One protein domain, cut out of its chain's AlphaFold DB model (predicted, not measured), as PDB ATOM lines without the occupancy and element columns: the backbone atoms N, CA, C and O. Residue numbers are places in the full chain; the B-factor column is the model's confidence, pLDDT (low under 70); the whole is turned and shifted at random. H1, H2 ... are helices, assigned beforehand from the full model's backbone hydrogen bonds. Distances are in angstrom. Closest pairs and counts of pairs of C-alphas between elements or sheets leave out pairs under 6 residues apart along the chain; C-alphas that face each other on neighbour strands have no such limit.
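AT A GLANCE: This is residues 109 to 245 of the 245 residues of an uncharacterized protein of Amphibalanus amphitrite (UniProt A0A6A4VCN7). A long, thin rod of three helices laid lengthwise: H1 and H2 form a helical hairpin, and the very long H3 runs back loosely beside both, with a kink on the way. H1 packs on the first part of H2 alone, and the tail at residues 237 to 245 sticks out. The printed part has 137 residues with three named helices, in the order H1, H2, H3, and no named strand; the class is all helix. The whole is extended, with a radius of gyration of the C-alphas of 23.7 A and spans of 86 by 26 by 21 A.

HOW THE PARTS SIT: H1, residues 109 to 134, H2, residues 142 to 178, and H3, residues 185 to 240, make an up-and-down bundle, each helix running against the one before it. H1 and H2 touch, H2 with residues 145 to 156 alone; the closest C-alphas, of Gly 118 and Ala 152, are 5.5 A apart. This hairpin has a shallow tilt of 31 degrees, opposite ways. H2 and H3 are close but not clearly touching, with the closest C-alphas, of Cys 160 and Arg 215, 6.9 A apart, at a shallow tilt of 27 degrees, opposite ways. H1 and H3 are close but not clearly touching too, with the closest C-alphas, of Val 123 and Val 225, 8.0 A apart, at a shallow tilt of 12 degrees, the same way. Every O i to N i+4 pair is within hydrogen-bond range in H1, against 31 of 33 in H2 and 46 of 52 in H3.

IN THESE COORDINATES: H1 begins at C-alpha 109 (-25.605, 53.190, -22.321) and is 37.6 A long. H2 is 54.0 A long. H3 is 76.9 A long, with a kink of 47 degrees near residue 205, and ends at C-alpha 240 (8.862, 22.374, -24.594).

THE WHOLE: The C-alphas farthest apart, of Ala 186 and Arg 244, are 86.7 A apart. The printed part has no cut, and both links are short. The pLDDT is under 70 in 47 residues, among them 201 to 218.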
ATOM      1  N   PRO A 109     -26.378  53.519 -21.120       69.75
ATOM      2  CA  PRO A 109     -25.605  53.190 -22.321       69.75
ATOM      3  C   PRO A 109     -24.096  53.406 -22.138       69.75
ATOM      4  O   PRO A 109     -23.306  52.594 -22.622       69.75
ATOM      5  N   GLU A 110     -23.683  54.433 -21.392       70.38
ATOM      6  CA  GLU A 110     -22.264  54.689 -21.107       70.38
ATOM      7  C   GLU A 110     -21.661  53.596 -20.230       70.38
ATOM      8  O   GLU A 110     -20.521  53.180 -20.427       70.38
ATOM      9  N   LEU A 111     -22.438  53.082 -19.283       67.88
ATOM     10  CA  LEU A 111     -21.979  52.077 -18.341       67.88
ATOM     11  C   LEU A 111     -21.950  50.678 -18.978       67.88
ATOM     12  O   LEU A 111     -21.049  49.885 -18.700       67.88
ATOM     13  N   ILE A 112     -22.867  50.399 -19.911       71.38
ATOM     14  CA  ILE A 112     -22.770  49.244 -20.815       71.38
ATOM     15  C   ILE A 112     -21.509  49.359 -21.681       71.38
ATOM     16  O   ILE A 112     -20.737  48.400 -21.734       71.38
ATOM     17  N   ALA A 113     -21.260  50.514 -22.304       71.88
ATOM     18  CA  ALA A 113     -20.060  50.744 -23.109       71.88
ATOM     19  C   ALA A 113     -18.770  50.614 -22.278       71.88
ATOM     20  O   ALA A 113     -17.809  49.991 -22.724       71.88
ATOM     21  N   CYS A 114     -18.770  51.116 -21.041       72.88
ATOM     22  CA  CYS A 114     -17.657  51.000 -20.102       72.88
ATOM     23  C   CYS A 114     -17.376  49.536 -19.730       72.88
ATOM     24  O   CYS A 114     -16.222  49.107 -19.742       72.88
ATOM     25  N   MET A 115     -18.418  48.733 -19.484       70.62
ATOM     26  CA  MET A 115     -18.261  47.297 -19.227       70.62
ATOM     27  C   MET A 115     -17.736  46.530 -20.446       70.62
ATOM     28  O   MET A 115     -16.847  45.692 -20.295       70.62
ATOM     29  N   PHE A 116     -18.238  46.824 -21.652       73.31
ATOM     30  CA  PHE A 116     -17.703  46.240 -22.889       73.31
ATOM     31  C   PHE A 116     -16.238  46.620 -23.104       73.31
ATOM     32  O   PHE A 116     -15.421  45.759 -23.430       73.31
ATOM     33  N   TYR A 117     -15.890  47.884 -22.868       76.81
ATOM     34  CA  TYR A 117     -14.513  48.356 -22.927       76.81
ATOM     35  C   TYR A 117     -13.621  47.630 -21.915       76.81
ATOM     36  O   TYR A 117     -12.551  47.160 -22.292       76.81
ATOM     37  N   GLY A 118     -14.071  47.464 -20.667       74.00
ATOM     38  CA  GLY A 118     -13.349  46.706 -19.640       74.00
ATOM     39  C   GLY A 118     -13.087  45.259 -20.058       74.00
ATOM     40  O   GLY A 118     -11.971  44.765 -19.909       74.00
ATOM     41  N   LEU A 119     -14.073  44.603 -20.676       74.56
ATOM     42  CA  LEU A 119     -13.940  43.230 -21.166       74.56
ATOM     43  C   LEU A 119     -12.954  43.121 -22.340       74.56
ATOM     44  O   LEU A 119     -12.083  42.253 -22.330       74.56
ATOM     45  N   ILE A 120     -13.031  44.030 -23.317       77.38
ATOM     46  CA  ILE A 120     -12.078  44.092 -24.440       77.38
ATOM     47  C   ILE A 120     -10.664  44.409 -23.933       77.38
ATOM     48  O   ILE A 120      -9.689  43.790 -24.368       77.38
ATOM     49  N   ALA A 121     -10.531  45.338 -22.984       76.62
ATOM     50  CA  ALA A 121      -9.262  45.674 -22.343       76.62
ATOM     51  C   ALA A 121      -8.673  44.475 -21.582       76.62
ATOM     52  O   ALA A 121      -7.462  44.251 -21.610       76.62
ATOM     53  N   GLN A 122      -9.518  43.668 -20.942       73.94
ATOM     54  CA  GLN A 122      -9.097  42.463 -20.239       73.94
ATOM     55  C   GLN A 122      -8.621  41.377 -21.212       73.94
ATOM     56  O   GLN A 122      -7.513  40.869 -21.050       73.94
ATOM     57  N   VAL A 123      -9.386  41.083 -22.271       76.56
ATOM     58  CA  VAL A 123      -8.986  40.117 -23.316       76.56
ATOM     59  C   VAL A 123      -7.695  40.557 -24.011       76.56
ATOM     60  O   VAL A 123      -6.768  39.761 -24.147       76.56
ATOM     61  N   SER A 124      -7.593  41.830 -24.399       76.62
ATOM     62  CA  SER A 124      -6.381  42.368 -25.033       76.62
ATOM     63  C   SER A 124      -5.164  42.323 -24.109       76.62
ATOM     64  O   SER A 124      -4.079  41.989 -24.572       76.62
ATOM     65  N   SER A 125      -5.332  42.574 -22.805       75.94
ATOM     66  CA  SER A 125      -4.242  42.435 -21.826       75.94
ATOM     67  C   SER A 125      -3.733  40.995 -21.744       75.94
ATOM     68  O   SER A 125      -2.526  40.780 -21.668       75.94
ATOM     69  N   PHE A 126      -4.627  40.007 -21.822       72.69
ATOM     70  CA  PHE A 126      -4.234  38.596 -21.829       72.69
ATOM     71  C   PHE A 126      -3.536  38.163 -23.118       72.69
ATOM     72  O   PHE A 126      -2.535  37.455 -23.047       72.69
ATOM     73  N   LEU A 127      -4.002  38.623 -24.280       79.06
ATOM     74  CA  LEU A 127      -3.302  38.370 -25.546       79.06
ATOM     75  C   LEU A 127      -1.884  38.958 -25.534       79.06
ATOM     76  O   LEU A 127      -0.950  38.327 -26.019       79.06
ATOM     77  N   LEU A 128      -1.712  40.128 -24.916       78.94
ATOM     78  CA  LEU A 128      -0.409  40.775 -24.760       78.94
ATOM     79  C   LEU A 128       0.523  39.963 -23.844       78.94
ATOM     80  O   LEU A 128       1.700  39.808 -24.155       78.94
ATOM     81  N   ILE A 129      -0.008  39.386 -22.758       74.25
ATOM     82  CA  ILE A 129       0.742  38.466 -21.882       74.25
ATOM     83  C   ILE A 129       1.259  37.267 -22.674       74.25
ATOM     84  O   ILE A 129       2.438  36.942 -22.585       74.25
ATOM     85  N   VAL A 130       0.385  36.626 -23.452       76.12
ATOM     86  CA  VAL A 130       0.754  35.456 -24.260       76.12
ATOM     87  C   VAL A 130       1.836  35.807 -25.280       76.12
ATOM     88  O   VAL A 130       2.804  35.061 -25.399       76.12
ATOM     89  N   GLY A 131       1.714  36.954 -25.958       78.50
ATOM     90  CA  GLY A 131       2.723  37.418 -26.913       78.50
ATOM     91  C   GLY A 131       4.101  37.606 -26.273       78.50
ATOM     92  O   GLY A 131       5.094  37.108 -26.793       78.50
ATOM     93  N   ILE A 132       4.162  38.230 -25.093       76.44
ATOM     94  CA  ILE A 132       5.430  38.447 -24.374       76.44
ATOM     95  C   ILE A 132       6.060  37.123 -23.926       76.44
ATOM     96  O   ILE A 132       7.279  36.970 -24.003       76.44
ATOM     97  N   VAL A 133       5.242  36.164 -23.479       74.06
ATOM     98  CA  VAL A 133       5.723  34.829 -23.092       74.06
ATOM     99  C   VAL A 133       6.319  34.093 -24.296       74.06
ATOM    100  O   VAL A 133       7.371  33.479 -24.156       74.06
ATOM    101  N   GLN A 134       5.697  34.189 -25.476       79.12
ATOM    102  CA  GLN A 134       6.191  33.539 -26.696       79.12
ATOM    103  C   GLN A 134       7.490  34.153 -27.225       79.12
ATOM    104  O   GLN A 134       8.358  33.433 -27.706       79.12
ATOM    105  N   GLU A 135       7.654  35.471 -27.115       82.31
ATOM    106  CA  GLU A 135       8.869  36.162 -27.568       82.31
ATOM    107  C   GLU A 135      10.054  36.006 -26.593       82.31
ATOM    108  O   GLU A 135      11.127  36.560 -26.829       82.31
ATOM    109  N   GLY A 136       9.880  35.271 -25.484       74.00
ATOM    110  CA  GLY A 136      10.894  35.167 -24.431       74.00
ATOM    111  C   GLY A 136      11.194  36.519 -23.772       74.00
ATOM    112  O   GLY A 136      12.299  36.743 -23.271       74.00
ATOM    113  N   GLY A 137      10.228  37.443 -23.806       66.19
ATOM    114  CA  GLY A 137      10.388  38.814 -23.342       66.19
ATOM    115  C   GLY A 137      10.728  38.873 -21.852       66.19
ATOM    116  O   GLY A 137      10.054  38.275 -21.013       66.19
ATOM    117  N   GLY A 138      11.792  39.606 -21.517       62.47
ATOM    118  CA  GLY A 138      12.308  39.709 -20.154       62.47
ATOM    119  C   GLY A 138      11.286  40.235 -19.136       62.47
ATOM    120  O   GLY A 138      10.457  41.099 -19.428       62.47
ATOM    121  N   TRP A 139      11.424  39.761 -17.894       68.62
ATOM    122  CA  TRP A 139      10.614  40.093 -16.709       68.62
ATOM    123  C   TRP A 139      10.525  41.596 -16.361       68.62
ATOM    124  O   TRP A 139       9.796  41.982 -15.447       68.62
ATOM    125  N   GLU A 140      11.226  42.473 -17.084       76.75
ATOM    126  CA  GLU A 140      11.138  43.927 -16.907       76.75
ATOM    127  C   GLU A 140       9.757  44.504 -17.265       76.75
ATOM    128  O   GLU A 140       9.368  45.526 -16.700       76.75
ATOM    129  N   GLN A 141       8.983  43.864 -18.152       69.00
ATOM    130  CA  GLN A 141       7.663  44.375 -18.573       69.00
ATOM    131  C   GLN A 141       6.486  43.850 -17.732       69.00
ATOM    132  O   GLN A 141       5.380  44.399 -17.787       69.00
ATOM    133  N   THR A 142       6.719  42.841 -16.887       71.69
ATOM    134  CA  THR A 142       5.726  42.255 -15.975       71.69
ATOM    135  C   THR A 142       4.950  43.276 -15.122       71.69
ATOM    136  O   THR A 142       3.724  43.145 -15.036       71.69
ATOM    137  N   PRO A 143       5.562  44.314 -14.510       71.06
ATOM    138  CA  PRO A 143       4.811  45.245 -13.667       71.06
ATOM    139  C   PRO A 143       3.785  46.066 -14.453       71.06
ATOM    140  O   PRO A 143       2.690  46.312 -13.952       71.06
ATOM    141  N   MET A 144       4.094  46.457 -15.694       72.69
ATOM    142  CA  MET A 144       3.185  47.261 -16.515       72.69
ATOM    143  C   MET A 144       1.944  46.465 -16.930       72.69
ATOM    144  O   MET A 144       0.826  46.985 -16.927       72.69
ATOM    145  N   ILE A 145       2.135  45.180 -17.212       71.81
ATOM    146  CA  ILE A 145       1.068  44.223 -17.502       71.81
ATOM    147  C   ILE A 145       0.172  44.023 -16.279       71.81
ATOM    148  O   ILE A 145      -1.051  44.118 -16.391       71.81
ATOM    149  N   LEU A 146       0.768  43.777 -15.107       73.94
ATOM    150  CA  LEU A 146       0.026  43.546 -13.866       73.94
ATOM    151  C   LEU A 146      -0.841  44.760 -13.506       73.94
ATOM    152  O   LEU A 146      -2.003  44.609 -13.126       73.94
ATOM    153  N   LEU A 147      -0.301  45.966 -13.693       72.19
ATOM    154  CA  LEU A 147      -1.017  47.222 -13.474       72.19
ATOM    155  C   LEU A 147      -2.225  47.361 -14.413       72.19
ATOM    156  O   LEU A 147      -3.307  47.773 -13.991       72.19
ATOM    157  N   ARG A 148      -2.048  46.993 -15.687       73.88
ATOM    158  CA  ARG A 148      -3.101  47.044 -16.709       73.88
ATOM    159  C   ARG A 148      -4.210  46.034 -16.417       73.88
ATOM    160  O   ARG A 148      -5.388  46.379 -16.507       73.88
ATOM    161  N   LEU A 149      -3.826  44.832 -15.987       70.94
ATOM    162  CA  LEU A 149      -4.744  43.786 -15.547       70.94
ATOM    163  C   LEU A 149      -5.556  44.244 -14.328       70.94
ATOM    164  O   LEU A 149      -6.777  44.104 -14.303       70.94
ATOM    165  N   TRP A 150      -4.891  44.856 -13.347       75.62
ATOM    166  CA  TRP A 150      -5.550  45.396 -12.162       75.62
ATOM    167  C   TRP A 150      -6.534  46.517 -12.511       75.62
ATOM    168  O   TRP A 150      -7.661  46.525 -12.018       75.62
ATOM    169  N   GLY A 151      -6.151  47.431 -13.409       72.81
ATOM    170  CA  GLY A 151      -7.042  48.480 -13.907       72.81
ATOM    171  C   GLY A 151      -8.297  47.914 -14.580       72.81
ATOM    172  O   GLY A 151      -9.407  48.366 -14.295       72.81
ATOM    173  N   ALA A 152      -8.143  46.876 -15.406       72.62
ATOM    174  CA  ALA A 152      -9.274  46.183 -16.023       72.62
ATOM    175  C   ALA A 152     -10.208  45.564 -14.965       72.62
ATOM    176  O   ALA A 152     -11.419  45.765 -15.017       72.62
ATOM    177  N   VAL A 153      -9.659  44.915 -13.934       72.31
ATOM    178  CA  VAL A 153     -10.465  44.352 -12.838       72.31
ATOM    179  C   VAL A 153     -11.212  45.446 -12.070       72.31
ATOM    180  O   VAL A 153     -12.415  45.324 -11.845       72.31
ATOM    181  N   VAL A 154     -10.542  46.540 -11.698       73.69
ATOM    182  CA  VAL A 154     -11.164  47.641 -10.937       73.69
ATOM    183  C   VAL A 154     -12.297  48.292 -11.730       73.69
ATOM    184  O   VAL A 154     -13.373  48.516 -11.177       73.69
ATOM    185  N   THR A 155     -12.095  48.547 -13.024       71.06
ATOM    186  CA  THR A 155     -13.125  49.164 -13.885       71.06
ATOM    187  C   THR A 155     -14.387  48.311 -14.021       71.06
ATOM    188  O   THR A 155     -15.466  48.863 -14.214       71.06
ATOM    189  N   VAL A 156     -14.286  46.992 -13.846       67.19
ATOM    190  CA  VAL A 156     -15.433  46.074 -13.878       67.19
ATOM    191  C   VAL A 156     -16.051  45.877 -12.487       67.19
ATOM    192  O   VAL A 156     -17.275  45.876 -12.347       67.19
ATOM    193  N   VAL A 157     -15.232  45.726 -11.441       71.94
ATOM    194  CA  VAL A 157     -15.705  45.415 -10.079       71.94
ATOM    195  C   VAL A 157     -16.382  46.617  -9.419       71.94
ATOM    196  O   VAL A 157     -17.422  46.453  -8.782       71.94
ATOM    197  N   VAL A 158     -15.843  47.827  -9.596       71.06
ATOM    198  CA  VAL A 158     -16.385  49.052  -8.980       71.06
ATOM    199  C   VAL A 158     -17.853  49.305  -9.352       71.06
ATOM    200  O   VAL A 158     -18.665  49.429  -8.430       71.06
ATOM    201  N   PRO A 159     -18.255  49.340 -10.640       67.88
ATOM    202  CA  PRO A 159     -19.661  49.545 -10.984       67.88
ATOM    203  C   PRO A 159     -20.559  48.407 -10.476       67.88
ATOM    204  O   PRO A 159     -21.715  48.653 -10.131       67.88
ATOM    205  N   CYS A 160     -20.036  47.179 -10.355       68.31
ATOM    206  CA  CYS A 160     -20.791  46.053  -9.803       68.31
ATOM    207  C   CYS A 160     -21.086  46.225  -8.304       68.31
ATOM    208  O   CYS A 160     -22.224  46.031  -7.876       68.31
ATOM    209  N   GLU A 161     -20.085  46.595  -7.507       73.88
ATOM    210  CA  GLU A 161     -20.236  46.788  -6.058       73.88
ATOM    211  C   GLU A 161     -21.144  47.980  -5.735       73.88
ATOM    212  O   GLU A 161     -21.997  47.902  -4.846       73.88
ATOM    213  N   VAL A 162     -21.011  49.078  -6.488       70.38
ATOM    214  CA  VAL A 162     -21.881  50.254  -6.338       70.38
ATOM    215  C   VAL A 162     -23.334  49.890  -6.645       70.38
ATOM    216  O   VAL A 162     -24.218  50.197  -5.842       70.38
ATOM    217  N   GLY A 163     -23.581  49.163  -7.741       69.12
ATOM    218  CA  GLY A 163     -24.923  48.692  -8.089       69.12
ATOM    219  C   GLY A 163     -25.534  47.795  -7.009       69.12
ATOM    220  O   GLY A 163     -26.700  47.953  -6.649       69.12
ATOM    221  N   GLN A 164     -24.745  46.895  -6.416       70.62
ATOM    222  CA  GLN A 164     -25.236  46.028  -5.342       70.62
ATOM    223  C   GLN A 164     -25.547  46.772  -4.049       70.62
ATOM    224  O   GLN A 164     -26.567  46.497  -3.416       70.62
ATOM    225  N   LYS A 165     -24.701  47.724  -3.650       72.81
ATOM    226  CA  LYS A 165     -24.974  48.551  -2.469       72.81
ATOM    227  C   LYS A 165     -26.260  49.349  -2.636       72.81
ATOM    228  O   LYS A 165     -27.044  49.418  -1.692       72.81
ATOM    229  N   MET A 166     -26.489  49.898  -3.825       66.94
ATOM    230  CA  MET A 166     -27.718  50.623  -4.133       66.94
ATOM    231  C   MET A 166     -28.948  49.712  -4.016       66.94
ATOM    232  O   MET A 166     -29.902  50.066  -3.326       66.94
ATOM    233  N   LEU A 167     -28.900  48.509  -4.596       68.44
ATOM    234  CA  LEU A 167     -29.991  47.533  -4.486       68.44
ATOM    235  C   LEU A 167     -30.271  47.134  -3.029       68.44
ATOM    236  O   LEU A 167     -31.429  47.097  -2.612       68.44
ATOM    237  N   ASN A 168     -29.222  46.899  -2.235       75.00
ATOM    238  CA  ASN A 168     -29.365  46.564  -0.818       75.00
ATOM    239  C   ASN A 168     -30.024  47.708  -0.031       75.00
ATOM    240  O   ASN A 168     -30.898  47.461   0.798       75.00
ATOM    241  N   GLN A 169     -29.661  48.961  -0.314       73.38
ATOM    242  CA  GLN A 169     -30.277  50.122   0.330       73.38
ATOM    243  C   GLN A 169     -31.761  50.262  -0.018       73.38
ATOM    244  O   GLN A 169     -32.569  50.510   0.874       73.38
ATOM    245  N   VAL A 170     -32.139  50.049  -1.281       70.19
ATOM    246  CA  VAL A 170     -33.552  50.081  -1.692       70.19
ATOM    247  C   VAL A 170     -34.348  48.972  -1.006       70.19
ATOM    248  O   VAL A 170     -35.448  49.224  -0.514       70.19
ATOM    249  N   SER A 171     -33.788  47.760  -0.912       71.00
ATOM    250  CA  SER A 171     -34.447  46.657  -0.200       71.00
ATOM    251  C   SER A 171     -34.653  46.965   1.283       71.00
ATOM    252  O   SER A 171     -35.744  46.745   1.795       71.00
ATOM    253  N   ALA A 172     -33.661  47.578   1.937       77.81
ATOM    254  CA  ALA A 172     -33.775  47.980   3.330       77.81
ATOM    255  C   ALA A 172     -34.875  49.035   3.523       77.81
ATOM    256  O   ALA A 172     -35.684  48.905   4.432       77.81
ATOM    257  N   ILE A 173     -34.951  50.053   2.655       72.50
ATOM    258  CA  ILE A 173     -36.000  51.086   2.726       72.50
ATOM    259  C   ILE A 173     -37.391  50.469   2.561       72.50
ATOM    260  O   ILE A 173     -38.310  50.836   3.291       72.50
ATOM    261  N   ARG A 174     -37.551  49.521   1.631       71.88
ATOM    262  CA  ARG A 174     -38.811  48.790   1.452       71.88
ATOM    263  C   ARG A 174     -39.204  48.052   2.730       71.88
ATOM    264  O   ARG A 174     -40.359  48.132   3.132       71.88
ATOM    265  N   ASP A 175     -38.260  47.350   3.347       80.25
ATOM    266  CA  ASP A 175     -38.526  46.554   4.544       80.25
ATOM    267  C   ASP A 175     -38.892  47.466   5.735       80.25
ATOM    268  O   ASP A 175     -39.898  47.217   6.398       80.25
ATOM    269  N   TRP A 176     -38.199  48.602   5.906       77.81
ATOM    270  CA  TRP A 176     -38.566  49.639   6.884       77.81
ATOM    271  C   TRP A 176     -39.976  50.197   6.666       77.81
ATOM    272  O   TRP A 176     -40.687  50.479   7.627       77.81
ATOM    273  N   LEU A 177     -40.390  50.374   5.410       68.81
ATOM    274  CA  LEU A 177     -41.706  50.928   5.102       68.81
ATOM    275  C   LEU A 177     -42.840  49.927   5.342       68.81
ATOM    276  O   LEU A 177     -43.948  50.332   5.682       68.81
ATOM    277  N   LEU A 178     -42.563  48.632   5.178       75.31
ATOM    278  CA  LEU A 178     -43.505  47.556   5.496       75.31
ATOM    279  C   LEU A 178     -43.704  47.387   7.009       75.31
ATOM    280  O   LEU A 178     -44.756  46.910   7.429       75.31
ATOM    281  N   GLU A 179     -42.724  47.789   7.820       82.25
ATOM    282  CA  GLU A 179     -42.805  47.775   9.287       82.25
ATOM    283  C   GLU A 179     -43.536  48.988   9.889       82.25
ATOM    284  O   GLU A 179     -43.898  48.957  11.068       82.25
ATOM    285  N   LEU A 180     -43.795  50.052   9.118       75.25
ATOM    286  CA  LEU A 180     -44.480  51.237   9.639       75.25
ATOM    287  C   LEU A 180     -45.977  50.959   9.918       75.25
ATOM    288  O   LEU A 180     -46.702  50.508   9.027       75.25
ATOM    289  N   PRO A 181     -46.491  51.266  11.127       71.62
ATOM    290  CA  PRO A 181     -47.885  51.019  11.474       71.62
ATOM    291  C   PRO A 181     -48.853  51.934  10.691       71.62
ATOM    292  O   PRO A 181     -48.568  53.116  10.487       71.62
ATOM    293  N   PRO A 182     -50.047  51.437  10.312       64.81
ATOM    294  CA  PRO A 182     -50.984  52.093   9.388       64.81
ATOM    295  C   PRO A 182     -51.716  53.327   9.954       64.81
ATOM    296  O   PRO A 182     -52.706  53.771   9.383       64.81
ATOM    297  N   ALA A 183     -51.272  53.891  11.078       64.75
ATOM    298  CA  ALA A 183     -52.002  54.942  11.784       64.75
ATOM    299  C   ALA A 183     -51.990  56.308  11.064       64.75
ATOM    300  O   ALA A 183     -52.885  57.112  11.310       64.75
ATOM    301  N   ASP A 184     -51.036  56.557  10.159       65.31
ATOM    302  CA  ASP A 184     -50.907  57.827   9.424       65.31
ATOM    303  C   ASP A 184     -51.124  57.646   7.907       65.31
ATOM    304  O   ASP A 184     -50.249  57.868   7.068       65.31
ATOM    305  N   LEU A 185     -52.312  57.142   7.560       58.91
ATOM    306  CA  LEU A 185     -52.704  56.729   6.206       58.91
ATOM    307  C   LEU A 185     -52.637  57.847   5.155       58.91
ATOM    308  O   LEU A 185     -52.350  57.551   4.000       58.91
ATOM    309  N   ALA A 186     -52.863  59.112   5.524       69.06
ATOM    310  CA  ALA A 186     -52.856  60.217   4.563       69.06
ATOM    311  C   ALA A 186     -51.431  60.561   4.095       69.06
ATOM    312  O   ALA A 186     -51.179  60.641   2.894       69.06
ATOM    313  N   THR A 187     -50.484  60.673   5.030       67.06
ATOM    314  CA  THR A 187     -49.065  60.915   4.730       67.06
ATOM    315  C   THR A 187     -48.430  59.694   4.057       67.06
ATOM    316  O   THR A 187     -47.658  59.820   3.106       67.06
ATOM    317  N   ASN A 188     -48.813  58.487   4.490       68.38
ATOM    318  CA  ASN A 188     -48.324  57.243   3.897       68.38
ATOM    319  C   ASN A 188     -48.825  57.016   2.470       68.38
ATOM    320  O   ASN A 188     -48.158  56.313   1.720       68.38
ATOM    321  N   GLN A 189     -49.956  57.596   2.061       73.81
ATOM    322  CA  GLN A 189     -50.496  57.381   0.720       73.81
ATOM    323  C   GLN A 189     -49.712  58.133  -0.364       73.81
ATOM    324  O   GLN A 189     -49.478  57.572  -1.434       73.81
ATOM    325  N   GLU A 190     -49.232  59.350  -0.084       75.31
ATOM    326  CA  GLU A 190     -48.308  60.060  -0.985       75.31
ATOM    327  C   GLU A 190     -46.946  59.362  -1.052       75.31
ATOM    328  O   GLU A 190     -46.384  59.180  -2.134       75.31
ATOM    329  N   VAL A 191     -46.440  58.888   0.092       70.19
ATOM    330  CA  VAL A 191     -45.182  58.129   0.153       70.19
ATOM    331  C   VAL A 191     -45.308  56.789  -0.574       70.19
ATOM    332  O   VAL A 191     -44.401  56.420  -1.315       70.19
ATOM    333  N   LEU A 192     -46.438  56.090  -0.435       72.38
ATOM    334  CA  LEU A 192     -46.742  54.861  -1.169       72.38
ATOM    335  C   LEU A 192     -46.877  55.118  -2.665       72.38
ATOM    336  O   LEU A 192     -46.370  54.322  -3.441       72.38
ATOM    337  N   LEU A 193     -47.494  56.223  -3.089       79.69
ATOM    338  CA  LEU A 193     -47.559  56.592  -4.506       79.69
ATOM    339  C   LEU A 193     -46.167  56.859  -5.087       79.69
ATOM    340  O   LEU A 193     -45.853  56.381  -6.179       79.69
ATOM    341  N   HIS A 194     -45.312  57.565  -4.347       71.69
ATOM    342  CA  HIS A 194     -43.923  57.773  -4.748       71.69
ATOM    343  C   HIS A 194     -43.119  56.473  -4.748       71.69
ATOM    344  O   HIS A 194     -42.322  56.256  -5.661       71.69
ATOM    345  N   LEU A 195     -43.351  55.574  -3.791       70.44
ATOM    346  CA  LEU A 195     -42.699  54.270  -3.765       70.44
ATOM    347  C   LEU A 195     -43.202  53.331  -4.849       70.44
ATOM    348  O   LEU A 195     -42.397  52.597  -5.398       70.44
ATOM    349  N   GLU A 196     -44.484  53.359  -5.196       75.25
ATOM    350  CA  GLU A 196     -45.064  52.556  -6.272       75.25
ATOM    351  C   GLU A 196     -44.537  53.028  -7.637       75.25
ATOM    352  O   GLU A 196     -44.203  52.210  -8.497       75.25
ATOM    353  N   ALA A 197     -44.383  54.345  -7.823       78.19
ATOM    354  CA  ALA A 197     -43.717  54.916  -8.993       78.19
ATOM    355  C   ALA A 197     -42.236  54.508  -9.044       78.19
ATOM    356  O   ALA A 197     -41.778  53.978 -10.054       78.19
ATOM    357  N   THR A 198     -41.521  54.642  -7.922       67.56
ATOM    358  CA  THR A 198     -40.113  54.228  -7.808       67.56
ATOM    359  C   THR A 198     -39.960  52.721  -7.991       67.56
ATOM    360  O   THR A 198     -38.983  52.280  -8.576       67.56
ATOM    361  N   ARG A 199     -40.931  51.919  -7.537       70.44
ATOM    362  CA  ARG A 199     -40.984  50.466  -7.706       70.44
ATOM    363  C   ARG A 199     -41.193  50.099  -9.163       70.44
ATOM    364  O   ARG A 199     -40.508  49.202  -9.622       70.44
ATOM    365  N   ARG A 200     -42.086  50.774  -9.893       71.88
ATOM    366  CA  ARG A 200     -42.241  50.568 -11.343       71.88
ATOM    367  C   ARG A 200     -40.989  50.953 -12.117       71.88
ATOM    368  O   ARG A 200     -40.627  50.239 -13.047       71.88
ATOM    369  N   ASP A 201     -40.322  52.030 -11.721       65.25
ATOM    370  CA  ASP A 201     -39.034  52.403 -12.307       65.25
ATOM    371  C   ASP A 201     -37.941  51.399 -11.925       65.25
ATOM    372  O   ASP A 201     -37.123  51.044 -12.768       65.25
ATOM    373  N   LEU A 202     -37.979  50.846 -10.707       59.19
ATOM    374  CA  LEU A 202     -37.093  49.762 -10.283       59.19
ATOM    375  C   LEU A 202     -37.405  48.414 -10.937       59.19
ATOM    376  O   LEU A 202     -36.495  47.608 -11.041       59.19
ATOM    377  N   ASP A 203     -38.651  48.161 -11.341       64.06
ATOM    378  CA  ASP A 203     -39.083  46.970 -12.088       64.06
ATOM    379  C   ASP A 203     -38.723  47.102 -13.572       64.06
ATOM    380  O   ASP A 203     -38.369  46.114 -14.211       64.06
ATOM    381  N   ARG A 204     -38.711  48.328 -14.117       62.53
ATOM    382  CA  ARG A 204     -38.088  48.623 -15.420       62.53
ATOM    383  C   ARG A 204     -36.574  48.485 -15.359       62.53
ATOM    384  O   ARG A 204     -35.980  47.846 -16.216       62.53
ATOM    385  N   LEU A 205     -35.969  48.975 -14.284       52.44
ATOM    386  CA  LEU A 205     -34.619  48.613 -13.878       52.44
ATOM    387  C   LEU A 205     -34.572  47.187 -13.302       52.44
ATOM    388  O   LEU A 205     -33.528  46.784 -12.832       52.44
ATOM    389  N   GLY A 206     -35.644  46.390 -13.321       49.38
ATOM    390  CA  GLY A 206     -35.664  44.974 -12.931       49.38
ATOM    391  C   GLY A 206     -34.940  44.111 -13.964       49.38
ATOM    392  O   GLY A 206     -34.503  42.996 -13.665       49.38
ATOM    393  N   ASP A 207     -34.646  44.700 -15.126       52.34
ATOM    394  CA  ASP A 207     -33.522  44.340 -15.986       52.34
ATOM    395  C   ASP A 207     -32.159  44.407 -15.261       52.34
ATOM    396  O   ASP A 207     -31.186  43.857 -15.741       52.34
ATOM    397  N   LEU A 208     -32.031  44.950 -14.048       49.06
ATOM    398  CA  LEU A 208     -30.879  44.775 -13.146       49.06
ATOM    399  C   LEU A 208     -30.836  43.353 -12.543       49.06
ATOM    400  O   LEU A 208     -29.839  42.958 -11.934       49.06
ATOM    401  N   SER A 209     -31.848  42.511 -12.761       52.09
ATOM    402  CA  SER A 209     -31.644  41.061 -12.695       52.09
ATOM    403  C   SER A 209     -30.612  40.605 -13.741       52.09
ATOM    404  O   SER A 209     -29.820  39.720 -13.417       52.09
ATOM    405  N   LEU A 210     -30.473  41.293 -14.893       51.72
ATOM    406  CA  LEU A 210     -29.297  41.188 -15.778       51.72
ATOM    407  C   LEU A 210     -28.029  41.697 -15.105       51.72
ATOM    408  O   LEU A 210     -26.960  41.260 -15.493       51.72
ATOM    409  N   TYR A 211     -28.093  42.575 -14.101       52.16
ATOM    410  CA  TYR A 211     -26.927  42.936 -13.285       52.16
ATOM    411  C   TYR A 211     -26.495  41.807 -12.360       52.16
ATOM    412  O   TYR A 211     -25.303  41.536 -12.190       52.16
ATOM    413  N   ARG A 212     -27.471  41.109 -11.779       54.28
ATOM    414  CA  ARG A 212     -27.228  39.926 -10.955       54.28
ATOM    415  C   ARG A 212     -26.729  38.754 -11.810       54.28
ATOM    416  O   ARG A 212     -25.765  38.094 -11.417       54.28
ATOM    417  N   LEU A 213     -27.295  38.582 -13.009       51.91
ATOM    418  CA  LEU A 213     -26.758  37.719 -14.062       51.91
ATOM    419  C   LEU A 213     -25.368  38.200 -14.499       51.91
ATOM    420  O   LEU A 213     -24.486  37.367 -14.622       51.91
ATOM    421  N   ARG A 214     -25.129  39.516 -14.621       57.53
ATOM    422  CA  ARG A 214     -23.840  40.114 -15.007       57.53
ATOM    423  C   ARG A 214     -22.743  39.845 -14.006       57.53
ATOM    424  O   ARG A 214     -21.642  39.569 -14.443       57.53
ATOM    425  N   ARG A 215     -22.980  39.885 -12.691       64.38
ATOM    426  CA  ARG A 215     -21.928  39.521 -11.721       64.38
ATOM    427  C   ARG A 215     -21.547  38.049 -11.867       64.38
ATOM    428  O   ARG A 215     -20.363  37.725 -11.867       64.38
ATOM    429  N   SER A 216     -22.539  37.174 -12.040       66.31
ATOM    430  CA  SER A 216     -22.306  35.753 -12.307       66.31
ATOM    431  C   SER A 216     -21.616  35.528 -13.655       66.31
ATOM    432  O   SER A 216     -20.644  34.787 -13.692       66.31
ATOM    433  N   THR A 217     -22.026  36.199 -14.732       68.38
ATOM    434  CA  THR A 217     -21.411  36.051 -16.055       68.38
ATOM    435  C   THR A 217     -20.062  36.734 -16.129       68.38
ATOM    436  O   THR A 217     -19.193  36.219 -16.799       68.38
ATOM    437  N   VAL A 218     -19.826  37.848 -15.437       67.12
ATOM    438  CA  VAL A 218     -18.501  38.475 -15.343       67.12
ATOM    439  C   VAL A 218     -17.562  37.547 -14.592       67.12
ATOM    440  O   VAL A 218     -16.466  37.300 -15.080       67.12
ATOM    441  N   LEU A 219     -17.980  36.968 -13.462       72.94
ATOM    442  CA  LEU A 219     -17.172  35.962 -12.767       72.94
ATOM    443  C   LEU A 219     -16.979  34.700 -13.612       72.94
ATOM    444  O   LEU A 219     -15.874  34.173 -13.643       72.94
ATOM    445  N   ALA A 220     -18.003  34.251 -14.338       77.88
ATOM    446  CA  ALA A 220     -17.918  33.093 -15.223       77.88
ATOM    447  C   ALA A 220     -17.012  33.358 -16.431       77.88
ATOM    448  O   ALA A 220     -16.188  32.517 -16.755       77.88
ATOM    449  N   ILE A 221     -17.096  34.532 -17.061       72.12
ATOM    450  CA  ILE A 221     -16.215  34.973 -18.149       72.12
ATOM    451  C   ILE A 221     -14.791  35.117 -17.619       72.12
ATOM    452  O   ILE A 221     -13.865  34.599 -18.228       72.12
ATOM    453  N   THR A 222     -14.600  35.750 -16.460       69.94
ATOM    454  CA  THR A 222     -13.276  35.876 -15.832       69.94
ATOM    455  C   THR A 222     -12.697  34.497 -15.523       69.94
ATOM    456  O   THR A 222     -11.537  34.238 -15.820       69.94
ATOM    457  N   SER A 223     -13.512  33.584 -14.991       78.44
ATOM    458  CA  SER A 223     -13.126  32.198 -14.721       78.44
ATOM    459  C   SER A 223     -12.806  31.433 -16.002       78.44
ATOM    460  O   SER A 223     -11.789  30.748 -16.045       78.44
ATOM    461  N   ALA A 224     -13.604  31.583 -17.059       78.62
ATOM    462  CA  ALA A 224     -13.362  30.965 -18.356       78.62
ATOM    463  C   ALA A 224     -12.061  31.477 -18.982       78.62
ATOM    464  O   ALA A 224     -11.267  30.681 -19.471       78.62
ATOM    465  N   VAL A 225     -11.798  32.783 -18.896       71.62
ATOM    466  CA  VAL A 225     -10.553  33.395 -19.369       71.62
ATOM    467  C   VAL A 225      -9.355  32.879 -18.568       71.62
ATOM    468  O   VAL A 225      -8.380  32.438 -19.167       71.62
ATOM    469  N   ILE A 226      -9.438  32.847 -17.234       72.06
ATOM    470  CA  ILE A 226      -8.384  32.274 -16.378       72.06
ATOM    471  C   ILE A 226      -8.146  30.800 -16.720       72.06
ATOM    472  O   ILE A 226      -7.005  30.378 -16.874       72.06
ATOM    473  N   THR A 227      -9.214  30.022 -16.877       81.31
ATOM    474  CA  THR A 227      -9.134  28.595 -17.215       81.31
ATOM    475  C   THR A 227      -8.474  28.399 -18.572       81.31
ATOM    476  O   THR A 227      -7.570  27.578 -18.694       81.31
ATOM    477  N   TYR A 228      -8.869  29.187 -19.573       78.38
ATOM    478  CA  TYR A 228      -8.267  29.159 -20.901       78.38
ATOM    479  C   TYR A 228      -6.767  29.457 -20.845       78.38
ATOM    480  O   TYR A 228      -5.985  28.764 -21.486       78.38
ATOM    481  N   ILE A 229      -6.347  30.424 -20.025       66.44
ATOM    482  CA  ILE A 229      -4.928  30.749 -19.827       66.44
ATOM    483  C   ILE A 229      -4.180  29.588 -19.181       66.44
ATOM    484  O   ILE A 229      -3.105  29.235 -19.650       66.44
ATOM    485  N   ILE A 230      -4.731  28.982 -18.126       77.19
ATOM    486  CA  ILE A 230      -4.100  27.836 -17.459       77.19
ATOM    487  C   ILE A 230      -3.915  26.688 -18.454       77.19
ATOM    488  O   ILE A 230      -2.821  26.141 -18.553       77.19
ATOM    489  N   VAL A 231      -4.960  26.361 -19.217       84.06
ATOM    490  CA  VAL A 231      -4.913  25.317 -20.249       84.06
ATOM    491  C   VAL A 231      -3.872  25.660 -21.316       84.06
ATOM    492  O   VAL A 231      -3.045  24.821 -21.658       84.06
ATOM    493  N   PHE A 232      -3.854  26.901 -21.799       76.38
ATOM    494  CA  PHE A 232      -2.891  27.359 -22.798       76.38
ATOM    495  C   PHE A 232      -1.438  27.274 -22.297       76.38
ATOM    496  O   PHE A 232      -0.565  26.796 -23.017       76.38
ATOM    497  N   LEU A 233      -1.179  27.669 -21.046       72.50
ATOM    498  CA  LEU A 233       0.138  27.537 -20.418       72.50
ATOM    499  C   LEU A 233       0.555  26.069 -20.263       72.50
ATOM    500  O   LEU A 233       1.716  25.740 -20.491       72.50
ATOM    501  N   GLN A 234      -0.376  25.182 -19.905       80.00
ATOM    502  CA  GLN A 234      -0.098  23.747 -19.788       80.00
ATOM    503  C   GLN A 234       0.286  23.117 -21.130       80.00
ATOM    504  O   GLN A 234       1.198  22.288 -21.169       80.00
ATOM    505  N   PHE A 235      -0.370  23.523 -22.222       81.50
ATOM    506  CA  PHE A 235      -0.008  23.067 -23.566       81.50
ATOM    507  C   PHE A 235       1.393  23.534 -23.966       81.50
ATOM    508  O   PHE A 235       2.186  22.715 -24.417       81.50
ATOM    509  N   GLN A 236       1.733  24.800 -23.710       72.19
ATOM    510  CA  GLN A 236       3.062  25.340 -24.022       72.19
ATOM    511  C   GLN A 236       4.186  24.619 -23.261       72.19
ATOM    512  O   GLN A 236       5.172  24.209 -23.860       72.19
ATOM    513  N   VAL A 237       4.022  24.397 -21.950       71.62
ATOM    514  CA  VAL A 237       5.032  23.684 -21.143       71.62
ATOM    515  C   VAL A 237       5.185  22.224 -21.586       71.62
ATOM    516  O   VAL A 237       6.284  21.678 -21.535       71.62
ATOM    517  N   SER A 238       4.097  21.582 -22.024       75.38
ATOM    518  CA  SER A 238       4.147  20.192 -22.494       75.38
ATOM    519  C   SER A 238       4.908  20.047 -23.814       75.38
ATOM    520  O   SER A 238       5.587  19.041 -23.993       75.38
ATOM    521  N   GLU A 239       4.818  21.033 -24.710       71.19
ATOM    522  CA  GLU A 239       5.527  21.031 -25.998       71.19
ATOM    523  C   GLU A 239       7.042  21.224 -25.818       71.19
ATOM    524  O   GLU A 239       7.832  20.533 -26.453       71.19
ATOM    525  N   ASP A 240       7.448  22.073 -24.872       62.97
ATOM    526  CA  ASP A 240       8.862  22.374 -24.594       62.97
ATOM    527  C   ASP A 240       9.592  21.239 -23.838       62.97
ATOM    528  O   ASP A 240      10.820  21.184 -23.783       62.97
ATOM    529  N   THR A 241       8.837  20.312 -23.231       60.31
ATOM    530  CA  THR A 241       9.381  19.227 -22.392       60.31
ATOM    531  C   THR A 241       9.470  17.880 -23.126       60.31
ATOM    532  O   THR A 241       9.855  16.896 -22.497       60.31
ATOM    533  N   ASP A 242       9.144  17.781 -24.422       58.03
ATOM    534  CA  ASP A 242       9.326  16.534 -25.184       58.03
ATOM    535  C   ASP A 242      10.761  16.434 -25.752       58.03
ATOM    536  O   ASP A 242      11.092  17.111 -26.726       58.03
ATOM    537  N   PRO A 243      11.650  15.578 -25.203       56.12
ATOM    538  CA  PRO A 243      13.049  15.481 -25.623       56.12
ATOM    539  C   PRO A 243      13.242  14.687 -26.933       56.12
ATOM    540  O   PRO A 243      14.310  14.108 -27.148       56.12
ATOM    541  N   ARG A 244      12.208  14.568 -27.776       54.91
ATOM    542  CA  ARG A 244      12.236  13.807 -29.041       54.91
ATOM    543  C   ARG A 244      12.073  14.664 -30.303       54.91
ATOM    544  O   ARG A 244      12.010  14.083 -31.389       54.91
ATOM    545  N   GLY A 245      12.024  15.989 -30.159       52.00
ATOM    546  CA  GLY A 245      12.199  16.953 -31.252       52.00
ATOM    547  C   GLY A 245      13.668  17.241 -31.528       52.00
ATOM    548  O   GLY A 245      14.399  17.496 -30.547       52.00
TER     549      GLY A 245